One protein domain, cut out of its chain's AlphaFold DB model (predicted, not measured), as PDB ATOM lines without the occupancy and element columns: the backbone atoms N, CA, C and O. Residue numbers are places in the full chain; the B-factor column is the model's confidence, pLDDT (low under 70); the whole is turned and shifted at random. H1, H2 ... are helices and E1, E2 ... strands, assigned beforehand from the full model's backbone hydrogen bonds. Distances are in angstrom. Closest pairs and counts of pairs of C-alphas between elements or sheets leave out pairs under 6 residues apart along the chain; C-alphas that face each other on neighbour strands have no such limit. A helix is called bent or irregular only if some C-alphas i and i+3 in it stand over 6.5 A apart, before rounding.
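What this domain is: This is residues 2 to 81 of the 224 residues of an uncharacterized protein of Alphaproteobacteria bacterium (UniProt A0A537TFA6). A small two-stranded hairpin, E1 and E2, and the long helix H4 are gathered at one end of a helix, H2, that runs through the middle; H4 crosses that end of H2 about perpendicular. At the other end, H1 and its loops form a separate loose arm. The 80 printed residues hold, in order, H1 H2 E1 E2 H3 H4, mostly helix, with an antiparallel sheet of order E1 - E2. The whole is only just loose, close to compact, with a radius of gyration of the C-alphas of 14.4 A and spans of 40 by 30 by 26 A.

Where its parts are: Find E1, residues 43 to 46, from C-alpha 43 at (17.723, -45.729, -30.031); E2 is residues 49 to 52. H2, residues 28 to 39, covers 16.3 A, and H3 is residues 54 to 58. H4, residues 62 to 78, runs 25.4 A to C-alpha 78 at (28.816, -35.033, -17.987); it is irregular, with C-alphas 63 and 66 7.6 A apart. H1, residues 12 to 18, begins at (39.869, -47.980, -41.772).

How they stand to each other: Look first at the hairpin E1 and E2, antiparallel at 140 degrees: N 44 and O 51 are within hydrogen-bond range at 2.9 A. The closest C-alphas of H2 and E1, Ala 37 and Val 43, are 5.7 A apart. H2, with residues 36 to 39 alone, touches H4, closest at the C-alphas of Leu 36 and Leu 72, 6.4 A. H1 is apart from H2. Every O i to N i+4 pair is within hydrogen-bond range in H2 and H3; 2 of 3 are in H1 and 11 of 13 in H4.

The domain as a whole: The C-alphas farthest apart, Lys 20 and Ala 63, are 42.1 A apart. The printed part has no cut and no long link. Residues 61 to 66 stand free. Look for pLDDT under 70 at residues 2 to 4 and 18.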
ATOM      1  N   CYS A   2      32.079 -50.644 -43.496       48.25
ATOM      2  CA  CYS A   2      33.104 -49.667 -43.095       48.25
ATOM      3  C   CYS A   2      33.406 -48.515 -44.089       48.25
ATOM      4  O   CYS A   2      33.970 -47.521 -43.667       48.25
ATOM      5  N   LYS A   3      32.990 -48.595 -45.367       55.91
ATOM      6  CA  LYS A   3      33.198 -47.524 -46.373       55.91
ATOM      7  C   LYS A   3      32.174 -46.368 -46.309       55.91
ATOM      8  O   LYS A   3      32.135 -45.554 -47.219       55.91
ATOM      9  N   LEU A   4      31.281 -46.353 -45.314       66.31
ATOM     10  CA  LEU A   4      30.150 -45.409 -45.220       66.31
ATOM     11  C   LEU A   4      30.312 -44.359 -44.111       66.31
ATOM     12  O   LEU A   4      29.437 -43.512 -43.962       66.31
ATOM     13  N   ILE A   5      31.370 -44.447 -43.302       70.50
ATOM     14  CA  ILE A   5      31.599 -43.553 -42.165       70.50
ATOM     15  C   ILE A   5      32.976 -42.926 -42.341       70.50
ATOM     16  O   ILE A   5      33.990 -43.605 -42.196       70.50
ATOM     17  N   GLU A   6      32.984 -41.635 -42.648       78.94
ATOM     18  CA  GLU A   6      34.155 -40.776 -42.502       78.94
ATOM     19  C   GLU A   6      34.147 -40.229 -41.075       78.94
ATOM     20  O   GLU A   6      33.122 -39.730 -40.601       78.94
ATOM     21  N   TRP A   7      35.259 -40.379 -40.357       83.38
ATOM     22  CA  TRP A   7      35.359 -39.959 -38.963       83.38
ATOM     23  C   TRP A   7      36.747 -39.378 -38.672       83.38
ATOM     24  O   TRP A   7      37.733 -39.954 -39.137       83.38
ATOM     25  N   PRO A   8      36.852 -38.270 -37.912       81.81
ATOM     26  CA  PRO A   8      38.144 -37.661 -37.605       81.81
ATOM     27  C   PRO A   8      39.090 -38.632 -36.890       81.81
ATOM     28  O   PRO A   8      38.669 -39.346 -35.976       81.81
ATOM     29  N   ASP A   9      40.361 -38.637 -37.298       73.81
ATOM     30  CA  ASP A   9      41.430 -39.494 -36.758       73.81
ATOM     31  C   ASP A   9      41.149 -41.004 -36.829       73.81
ATOM     32  O   ASP A   9      41.698 -41.793 -36.056       73.81
ATOM     33  N   TYR A  10      40.281 -41.430 -37.750       78.25
ATOM     34  CA  TYR A  10      40.000 -42.839 -37.990       78.25
ATOM     35  C   TYR A  10      40.352 -43.228 -39.427       78.25
ATOM     36  O   TYR A  10      39.660 -42.849 -40.372       78.25
ATOM     37  N   ASP A  11      41.389 -44.053 -39.582       77.38
ATOM     38  CA  ASP A  11      41.665 -44.764 -40.827       77.38
ATOM     39  C   ASP A  11      41.197 -46.221 -40.721       77.38
ATOM     40  O   ASP A  11      41.610 -46.998 -39.853       77.38
ATOM     41  N   GLN A  12      40.325 -46.609 -41.651       73.06
ATOM     42  CA  GLN A  12      39.869 -47.980 -41.772       73.06
ATOM     43  C   GLN A  12      41.040 -48.933 -42.064       73.06
ATOM     44  O   GLN A  12      41.047 -50.046 -41.537       73.06
ATOM     45  N   ALA A  13      42.008 -48.543 -42.899       76.12
ATOM     46  CA  ALA A  13      43.130 -49.410 -43.252       76.12
ATOM     47  C   ALA A  13      43.974 -49.751 -42.016       76.12
ATOM     48  O   ALA A  13      44.299 -50.923 -41.800       76.12
ATOM     49  N   ASP A  14      44.223 -48.767 -41.153       76.12
ATOM     50  CA  ASP A  14      44.902 -48.976 -39.874       76.12
ATOM     51  C   ASP A  14      44.093 -49.852 -38.910       76.12
ATOM     52  O   ASP A  14      44.658 -50.738 -38.262       76.12
ATOM     53  N   ALA A  15      42.764 -49.710 -38.860       73.12
ATOM     54  CA  ALA A  15      41.923 -50.563 -38.015       73.12
ATOM     55  C   ALA A  15      42.010 -52.058 -38.394       73.12
ATOM     56  O   ALA A  15      42.041 -52.919 -37.512       73.12
ATOM     57  N   PHE A  16      42.097 -52.377 -39.692       74.62
ATOM     58  CA  PHE A  16      42.282 -53.754 -40.179       74.62
ATOM     59  C   PHE A  16      43.736 -54.237 -40.121       74.62
ATOM     60  O   PHE A  16      43.975 -55.444 -40.167       74.62
ATOM     61  N   ARG A  17      44.712 -53.330 -39.999       76.69
ATOM     62  CA  ARG A  17      46.132 -53.692 -39.886       76.69
ATOM     63  C   ARG A  17      46.428 -54.461 -38.600       76.69
ATOM     64  O   ARG A  17      47.253 -55.372 -38.615       76.69
ATOM     65  N   PHE A  18      45.762 -54.100 -37.505       67.62
ATOM     66  CA  PHE A  18      46.021 -54.674 -36.182       67.62
ATOM     67  C   PHE A  18      44.959 -55.684 -35.725       67.62
ATOM     68  O   PHE A  18      45.246 -56.499 -34.852       67.62
ATOM     69  N   ASN A  19      43.768 -55.693 -36.341       70.44
ATOM     70  CA  ASN A  19      42.655 -56.553 -35.934       70.44
ATOM     71  C   ASN A  19      42.216 -57.502 -37.059       70.44
ATOM     72  O   ASN A  19      41.652 -57.084 -38.068       70.44
ATOM     73  N   LYS A  20      42.405 -58.815 -36.848       72.81
ATOM     74  CA  LYS A  20      41.922 -59.870 -37.764       72.81
ATOM     75  C   LYS A  20      40.389 -59.961 -37.797       72.81
ATOM     76  O   LYS A  20      39.810 -60.320 -38.819       72.81
ATOM     77  N   VAL A  21      39.741 -59.652 -36.674       77.06
ATOM     78  CA  VAL A  21      38.286 -59.528 -36.524       77.06
ATOM     79  C   VAL A  21      38.037 -58.212 -35.802       77.06
ATOM     80  O   VAL A  21      38.597 -58.001 -34.733       77.06
ATOM     81  N   ILE A  22      37.227 -57.334 -36.391       73.31
ATOM     82  CA  ILE A  22      36.852 -56.056 -35.779       73.31
ATOM     83  C   ILE A  22      35.576 -56.276 -34.972       73.31
ATOM     84  O   ILE A  22      34.516 -56.540 -35.548       73.31
ATOM     85  N   ASN A  23      35.672 -56.163 -33.649       78.56
ATOM     86  CA  ASN A  23      34.500 -56.034 -32.794       78.56
ATOM     87  C   ASN A  23      34.049 -54.571 -32.760       78.56
ATOM     88  O   ASN A  23      34.779 -53.656 -33.131       78.56
ATOM     89  N   GLU A  24      32.836 -54.320 -32.273       76.38
ATOM     90  CA  GLU A  24      32.328 -52.951 -32.149       76.38
ATOM     91  C   GLU A  24      33.246 -52.011 -31.336       76.38
ATOM     92  O   GLU A  24      33.474 -50.894 -31.793       76.38
ATOM     93  N   PRO A  25      33.836 -52.429 -30.196       74.44
ATOM     94  CA  PRO A  25      34.732 -51.563 -29.432       74.44
ATOM     95  C   PRO A  25      36.065 -51.270 -30.142       74.44
ATOM     96  O   PRO A  25      36.744 -50.313 -29.770       74.44
ATOM     97  N   ASP A  26      36.414 -52.061 -31.165       76.44
ATOM     98  CA  ASP A  26      37.568 -51.834 -32.045       76.44
ATOM     99  C   ASP A  26      37.237 -50.805 -33.144       76.44
ATOM    100  O   ASP A  26      38.135 -50.215 -33.743       76.44
ATOM    101  N   PHE A  27      35.944 -50.549 -33.388       81.38
ATOM    102  CA  PHE A  27      35.447 -49.536 -34.314       81.38
ATOM    103  C   PHE A  27      34.895 -48.325 -33.550       81.38
ATOM    104  O   PHE A  27      33.684 -48.127 -33.408       81.38
ATOM    105  N   LEU A  28      35.824 -47.493 -33.068       79.50
ATOM    106  CA  LEU A  28      35.543 -46.359 -32.186       79.50
ATOM    107  C   LEU A  28      34.409 -45.428 -32.655       79.50
ATOM    108  O   LEU A  28      33.562 -45.102 -31.821       79.50
ATOM    109  N   PRO A  29      34.320 -45.041 -33.947       84.06
ATOM    110  CA  PRO A  29      33.235 -44.185 -34.425       84.06
ATOM    111  C   PRO A  29      31.849 -44.775 -34.141       84.06
ATOM    112  O   PRO A  29      30.966 -44.099 -33.611       84.06
ATOM    113  N   LEU A  30      31.655 -46.067 -34.429       85.44
ATOM    114  CA  LEU A  30      30.381 -46.744 -34.187       85.44
ATOM    115  C   LEU A  30      30.094 -46.890 -32.698       85.44
ATOM    116  O   LEU A  30      28.953 -46.676 -32.284       85.44
ATOM    117  N   TYR A  31      31.114 -47.223 -31.907       86.75
ATOM    118  CA  TYR A  31      30.979 -47.333 -30.460       86.75
ATOM    119  C   TYR A  31      30.485 -46.012 -29.851       86.75
ATOM    120  O   TYR A  31      29.473 -45.994 -29.148       86.75
ATOM    121  N   VAL A  32      31.128 -44.889 -30.188       88.31
ATOM    122  CA  VAL A  32      30.756 -43.544 -29.712       88.31
ATOM    123  C   VAL A  32      29.325 -43.195 -30.111       88.31
ATOM    124  O   VAL A  32      28.510 -42.848 -29.252       88.31
ATOM    125  N   VAL A  33      28.994 -43.333 -31.399       90.00
ATOM    126  CA  VAL A  33      27.664 -42.995 -31.926       90.00
ATOM    127  C   VAL A  33      26.581 -43.848 -31.271       90.00
ATOM    128  O   VAL A  33      25.536 -43.318 -30.887       90.00
ATOM    129  N   ARG A  34      26.815 -45.155 -31.083       90.56
ATOM    130  CA  ARG A  34      25.853 -46.031 -30.402       90.56
ATOM    131  C   ARG A  34      25.653 -45.611 -28.950       90.56
ATOM    132  O   ARG A  34      24.503 -45.489 -28.526       90.56
ATOM    133  N   GLN A  35      26.738 -45.411 -28.202       90.44
ATOM    134  CA  GLN A  35      26.673 -45.053 -26.783       90.44
ATOM    135  C   GLN A  35      25.922 -43.730 -26.589       90.44
ATOM    136  O   GLN A  35      25.003 -43.666 -25.774       90.44
ATOM    137  N   LEU A  36      26.226 -42.715 -27.402       92.44
ATOM    138  CA  LEU A  36      25.538 -41.425 -27.377       92.44
ATOM    139  C   LEU A  36      24.057 -41.545 -27.749       92.44
ATOM    140  O   LEU A  36      23.196 -41.024 -27.042       92.44
ATOM    141  N   ALA A  37      23.733 -42.267 -28.824       92.75
ATOM    142  CA  ALA A  37      22.349 -42.444 -29.257       92.75
ATOM    143  C   ALA A  37      21.504 -43.206 -28.220       92.75
ATOM    144  O   ALA A  37      20.308 -42.937 -28.079       92.75
ATOM    145  N   GLN A  38      22.106 -44.151 -27.495       93.19
ATOM    146  CA  GLN A  38      21.450 -44.863 -26.397       93.19
ATOM    147  C   GLN A  38      21.298 -43.980 -25.156       93.19
ATOM    148  O   GLN A  38      20.199 -43.921 -24.605       93.19
ATOM    149  N   ALA A  39      22.348 -43.257 -24.755       92.00
ATOM    150  CA  ALA A  39      22.308 -42.326 -23.624       92.00
ATOM    151  C   ALA A  39      21.265 -41.216 -23.835       92.00
ATOM    152  O   ALA A  39      20.547 -40.848 -22.911       92.00
ATOM    153  N   ALA A  40      21.116 -40.748 -25.075       92.88
ATOM    154  CA  ALA A  40      20.105 -39.775 -25.474       92.88
ATOM    155  C   ALA A  40      18.712 -40.387 -25.715       92.88
ATOM    156  O   ALA A  40      17.786 -39.683 -26.114       92.88
ATOM    157  N   THR A  41      18.532 -41.696 -25.502       93.25
ATOM    158  CA  THR A  41      17.277 -42.440 -25.732       93.25
ATOM    159  C   THR A  41      16.730 -42.350 -27.167       93.25
ATOM    160  O   THR A  41      15.546 -42.586 -27.422       93.25
ATOM    161  N   LEU A  42      17.591 -42.044 -28.141       93.81
ATOM    162  CA  LEU A  42      17.241 -41.960 -29.564       93.81
ATOM    163  C   LEU A  42      17.082 -43.347 -30.182       93.81
ATOM    164  O   LEU A  42      16.284 -43.552 -31.098       93.81
ATOM    165  N   VAL A  43      17.819 -44.320 -29.653       94.38
ATOM    166  CA  VAL A  43      17.723 -45.729 -30.031       94.38
ATOM    167  C   VAL A  43      17.560 -46.597 -28.791       94.38
ATOM    168  O   VAL A  43      17.985 -46.243 -27.696       94.38
ATOM    169  N   ARG A  44      16.949 -47.767 -28.967       93.25
ATOM    170  CA  ARG A  44      16.844 -48.798 -27.930       93.25
ATOM    171  C   ARG A  44      17.112 -50.175 -28.509       93.25
ATOM    172  O   ARG A  44      16.872 -50.408 -29.695       93.25
ATOM    173  N   VAL A  45      17.555 -51.100 -27.664       93.19
ATOM    174  CA  VAL A  45      17.713 -52.504 -28.054       93.19
ATOM    175  C   VAL A  45      16.350 -53.190 -28.016       93.19
ATOM    176  O   VAL A  45      15.641 -53.154 -27.013       93.19
ATOM    177  N   ARG A  46      15.972 -53.837 -29.118       91.88
ATOM    178  CA  ARG A  46      14.781 -54.683 -29.218       91.88
ATOM    179  C   ARG A  46      15.154 -55.965 -29.951       91.88
ATOM    180  O   ARG A  46      15.509 -55.916 -31.124       91.88
ATOM    181  N   ARG A  47      15.052 -57.114 -29.268       90.50
ATOM    182  CA  ARG A  47      15.394 -58.446 -29.815       90.50
ATOM    183  C   ARG A  47      16.782 -58.478 -30.485       90.50
ATOM    184  O   ARG A  47      16.909 -58.899 -31.629       90.50
ATOM    185  N   GLY A  48      17.800 -57.952 -29.798       88.00
ATOM    186  CA  GLY A  48      19.182 -57.914 -30.297       88.00
ATOM    187  C   GLY A  48      19.453 -56.902 -31.418       88.00
ATOM    188  O   GLY A  48      20.548 -56.891 -31.963       88.00
ATOM    189  N   LYS A  49      18.485 -56.046 -31.774       88.75
ATOM    190  CA  LYS A  49      18.643 -55.011 -32.806       88.75
ATOM    191  C   LYS A  49      18.469 -53.619 -32.215       88.75
ATOM    192  O   LYS A  49      17.609 -53.417 -31.357       88.75
ATOM    193  N   LEU A  50      19.244 -52.652 -32.702       90.81
ATOM    194  CA  LEU A  50      19.013 -51.239 -32.409       90.81
ATOM    195  C   LEU A  50      17.851 -50.723 -33.252       90.81
ATOM    196  O   LEU A  50      17.829 -50.889 -34.469       90.81
ATOM    197  N   VAL A  51      16.875 -50.103 -32.594       94.31
ATOM    198  CA  VAL A  51      15.696 -49.526 -33.244       94.31
ATOM    199  C   VAL A  51      15.509 -48.093 -32.762       94.31
ATOM    200  O   VAL A  51      15.542 -47.840 -31.556       94.31
ATOM    201  N   ALA A  52      15.272 -47.170 -33.698       93.81
ATOM    202  CA  ALA A  52      14.973 -45.775 -33.393       93.81
ATOM    203  C   ALA A  52      13.688 -45.647 -32.556       93.81
ATOM    204  O   ALA A  52      12.653 -46.249 -32.869       93.81
ATOM    205  N   THR A  53      13.754 -44.852 -31.492       94.00
ATOM    206  CA  THR A  53      12.602 -44.503 -30.653       94.00
ATOM    207  C   THR A  53      11.737 -43.444 -31.351       94.00
ATOM    208  O   THR A  53      12.176 -42.838 -32.330       94.00
ATOM    209  N   PRO A  54      10.497 -43.187 -30.887       91.88
ATOM    210  CA  PRO A  54       9.709 -42.061 -31.391       91.88
ATOM    211  C   PRO A  54      10.468 -40.729 -31.301       91.88
ATOM    212  O   PRO A  54      10.468 -39.966 -32.265       91.88
ATOM    213  N   LEU A  55      11.197 -40.507 -30.199       89.94
ATOM    214  CA  LEU A  55      12.082 -39.355 -30.034       89.94
ATOM    215  C   LEU A  55      13.164 -39.330 -31.119       89.94
ATOM    216  O   LEU A  55      13.270 -38.338 -31.838       89.94
ATOM    217  N   GLY A  56      13.888 -40.442 -31.293       89.31
ATOM    218  CA  GLY A  56      14.928 -40.587 -32.312       89.31
ATOM    219  C   GLY A  56      14.434 -40.343 -33.736       89.31
ATOM    220  O   GLY A  56      15.148 -39.752 -34.531       89.31
ATOM    221  N   LYS A  57      13.191 -40.716 -34.057       89.94
ATOM    222  CA  LYS A  57      12.577 -40.390 -35.354       89.94
ATOM    223  C   LYS A  57      12.210 -38.910 -35.463       89.94
ATOM    224  O   LYS A  57      12.426 -38.298 -36.500       89.94
ATOM    225  N   SER A  58      11.665 -38.333 -34.393       87.50
ATOM    226  CA  SER A  58      11.188 -36.943 -34.370       87.50
ATOM    227  C   SER A  58      12.300 -35.890 -34.388       87.50
ATOM    228  O   SER A  58      12.013 -34.721 -34.649       87.50
ATOM    229  N   ILE A  59      13.535 -36.277 -34.043       85.56
ATOM    230  CA  ILE A  59      14.689 -35.375 -33.950       85.56
ATOM    231  C   ILE A  59      15.476 -35.271 -35.265       85.56
ATOM    232  O   ILE A  59      16.322 -34.395 -35.391       85.56
ATOM    233  N   LEU A  60      15.153 -36.108 -36.262       80.25
ATOM    234  CA  LEU A  60      15.771 -36.092 -37.597       80.25
ATOM    235  C   LEU A  60      15.384 -34.866 -38.442       80.25
ATOM    236  O   LEU A  60      15.936 -34.673 -39.518       80.25
ATOM    237  N   SER A  61      14.436 -34.043 -37.987       82.31
ATOM    238  CA  SER A  61      14.084 -32.795 -38.664       82.31
ATOM    239  C   SER A  61      15.201 -31.759 -38.532       82.31
ATOM    240  O   SER A  61      15.667 -31.501 -37.418       82.31
ATOM    241  N   ASP A  62      15.520 -31.064 -39.622       78.38
ATOM    242  CA  ASP A  62      16.558 -30.028 -39.673       78.38
ATOM    243  C   ASP A  62      16.440 -28.950 -38.587       78.38
ATOM    244  O   ASP A  62      17.459 -28.493 -38.067       78.38
ATOM    245  N   ALA A  63      15.211 -28.606 -38.194       83.19
ATOM    246  CA  ALA A  63      14.911 -27.617 -37.159       83.19
ATOM    247  C   ALA A  63      15.449 -27.983 -35.762       83.19
ATOM    248  O   ALA A  63      15.612 -27.105 -34.921       83.19
ATOM    249  N   LYS A  64      15.729 -29.266 -35.493       84.62
ATOM    250  CA  LYS A  64      16.163 -29.756 -34.171       84.62
ATOM    251  C   LYS A  64      17.650 -30.105 -34.105       84.62
ATOM    252  O   LYS A  64      18.112 -30.542 -33.052       84.62
ATOM    253  N   ARG A  65      18.410 -29.896 -35.188       85.62
ATOM    254  CA  ARG A  65      19.841 -30.253 -35.257       85.62
ATOM    255  C   ARG A  65      20.684 -29.556 -34.187       85.62
ATOM    256  O   ARG A  65      21.489 -30.217 -33.541       85.62
ATOM    257  N   GLY A  66      20.456 -28.261 -33.951       88.56
ATOM    258  CA  GLY A  66      21.180 -27.504 -32.921       88.56
ATOM    259  C   GLY A  66      20.921 -28.036 -31.508       88.56
ATOM    260  O   GLY A  66      21.855 -28.307 -30.758       88.56
ATOM    261  N   SER A  67      19.652 -28.275 -31.167       89.06
ATOM    262  CA  SER A  67      19.272 -28.847 -29.870       89.06
ATOM    263  C   SER A  67      19.798 -30.270 -29.687       89.06
ATOM    264  O   SER A  67      20.241 -30.621 -28.598       89.06
ATOM    265  N   LEU A  68      19.784 -31.083 -30.747       91.69
ATOM    266  CA  LEU A  68      20.366 -32.421 -30.727       91.69
ATOM    267  C   LEU A  68      21.862 -32.362 -30.417       91.69
ATOM    268  O   LEU A  68      22.314 -33.064 -29.517       91.69
ATOM    269  N   LEU A  69      22.610 -31.505 -31.118       92.62
ATOM    270  CA  LEU A  69      24.041 -31.323 -30.885       92.62
ATOM    271  C   LEU A  69      24.326 -30.956 -29.422       92.62
ATOM    272  O   LEU A  69      25.154 -31.605 -28.787       92.62
ATOM    273  N   ALA A  70      23.598 -29.982 -28.870       93.12
ATOM    274  CA  ALA A  70      23.768 -29.544 -27.484       93.12
ATOM    275  C   ALA A  70      23.488 -30.664 -26.465       93.12
ATOM    276  O   ALA A  70      24.252 -30.849 -25.517       93.12
ATOM    277  N   VAL A  71      22.426 -31.453 -26.672       93.38
ATOM    278  CA  VAL A  71      22.094 -32.587 -25.793       93.38
ATOM    279  C   VAL A  71      23.163 -33.675 -25.868       93.38
ATOM    280  O   VAL A  71      23.598 -34.170 -24.829       93.38
ATOM    281  N   LEU A  72      23.611 -34.043 -27.071       94.94
ATOM    282  CA  LEU A  72      24.651 -35.060 -27.244       94.94
ATOM    283  C   LEU A  72      25.981 -34.613 -26.629       94.94
ATOM    284  O   LEU A  72      26.624 -35.406 -25.944       94.94
ATOM    285  N   PHE A  73      26.352 -33.348 -26.818       95.81
ATOM    286  CA  PHE A  73      27.532 -32.751 -26.201       95.81
ATOM    287  C   PHE A  73      27.465 -32.829 -24.670       95.81
ATOM    288  O   PHE A  73      28.387 -33.332 -24.029       95.81
ATOM    289  N   HIS A  74      26.346 -32.402 -24.079       95.00
ATOM    290  CA  HIS A  74      26.167 -32.448 -22.630       95.00
ATOM    291  C   HIS A  74      26.242 -33.883 -22.084       95.00
ATOM    292  O   HIS A  74      26.901 -34.139 -21.075       95.00
ATOM    293  N   LEU A  75      25.610 -34.842 -22.763       95.06
ATOM    294  CA  LEU A  75      25.676 -36.250 -22.373       95.06
ATOM    295  C   LEU A  75      27.104 -36.801 -22.442       95.06
ATOM    296  O   LEU A  75      27.514 -37.507 -21.522       95.06
ATOM    297  N   ALA A  76      27.862 -36.457 -23.487       94.19
ATOM    298  CA  ALA A  76      29.231 -36.929 -23.665       94.19
ATOM    299  C   ALA A  76      30.143 -36.524 -22.500       94.19
ATOM    300  O   ALA A  76      30.838 -37.371 -21.949       94.19
ATOM    301  N   PHE A  77      30.121 -35.250 -22.104       94.38
ATOM    302  CA  PHE A  77      31.067 -34.727 -21.115       94.38
ATOM    303  C   PHE A  77      30.627 -34.937 -19.661       94.38
ATOM    304  O   PHE A  77      31.489 -35.122 -18.805       94.38
ATOM    305  N   TRP A  78      29.318 -34.963 -19.371       94.44
ATOM    306  CA  TRP A  78      28.816 -35.033 -17.987       94.44
ATOM    307  C   TRP A  78      28.112 -36.335 -17.606       94.44
ATOM    308  O   TRP A  78      27.901 -36.577 -16.419       94.44
ATOM    309  N   ARG A  79      27.690 -37.167 -18.567       92.19
ATOM    310  CA  ARG A  79      26.933 -38.401 -18.271       92.19
ATOM    311  C   ARG A  79      27.625 -39.676 -18.727       92.19
ATOM    312  O   ARG A  79      27.309 -40.738 -18.198       92.19
ATOM    313  N   MET A  80      28.534 -39.589 -19.688       90.38
ATOM    314  CA  MET A  80      29.312 -40.727 -20.163       90.38
ATOM    315  C   MET A  80      30.671 -40.785 -19.478       90.38
ATOM    316  O   MET A  80      31.279 -39.756 -19.204       90.38
ATOM    317  N   ASP A  81      31.166 -41.996 -19.248       89.31
ATOM    318  CA  ASP A  81      32.549 -42.211 -18.840       89.31
ATOM    319  C   ASP A  81      33.445 -42.275 -20.086       89.31
ATOM    320  O   ASP A  81      33.369 -43.225 -20.873       89.31
TER     321      ASP A  81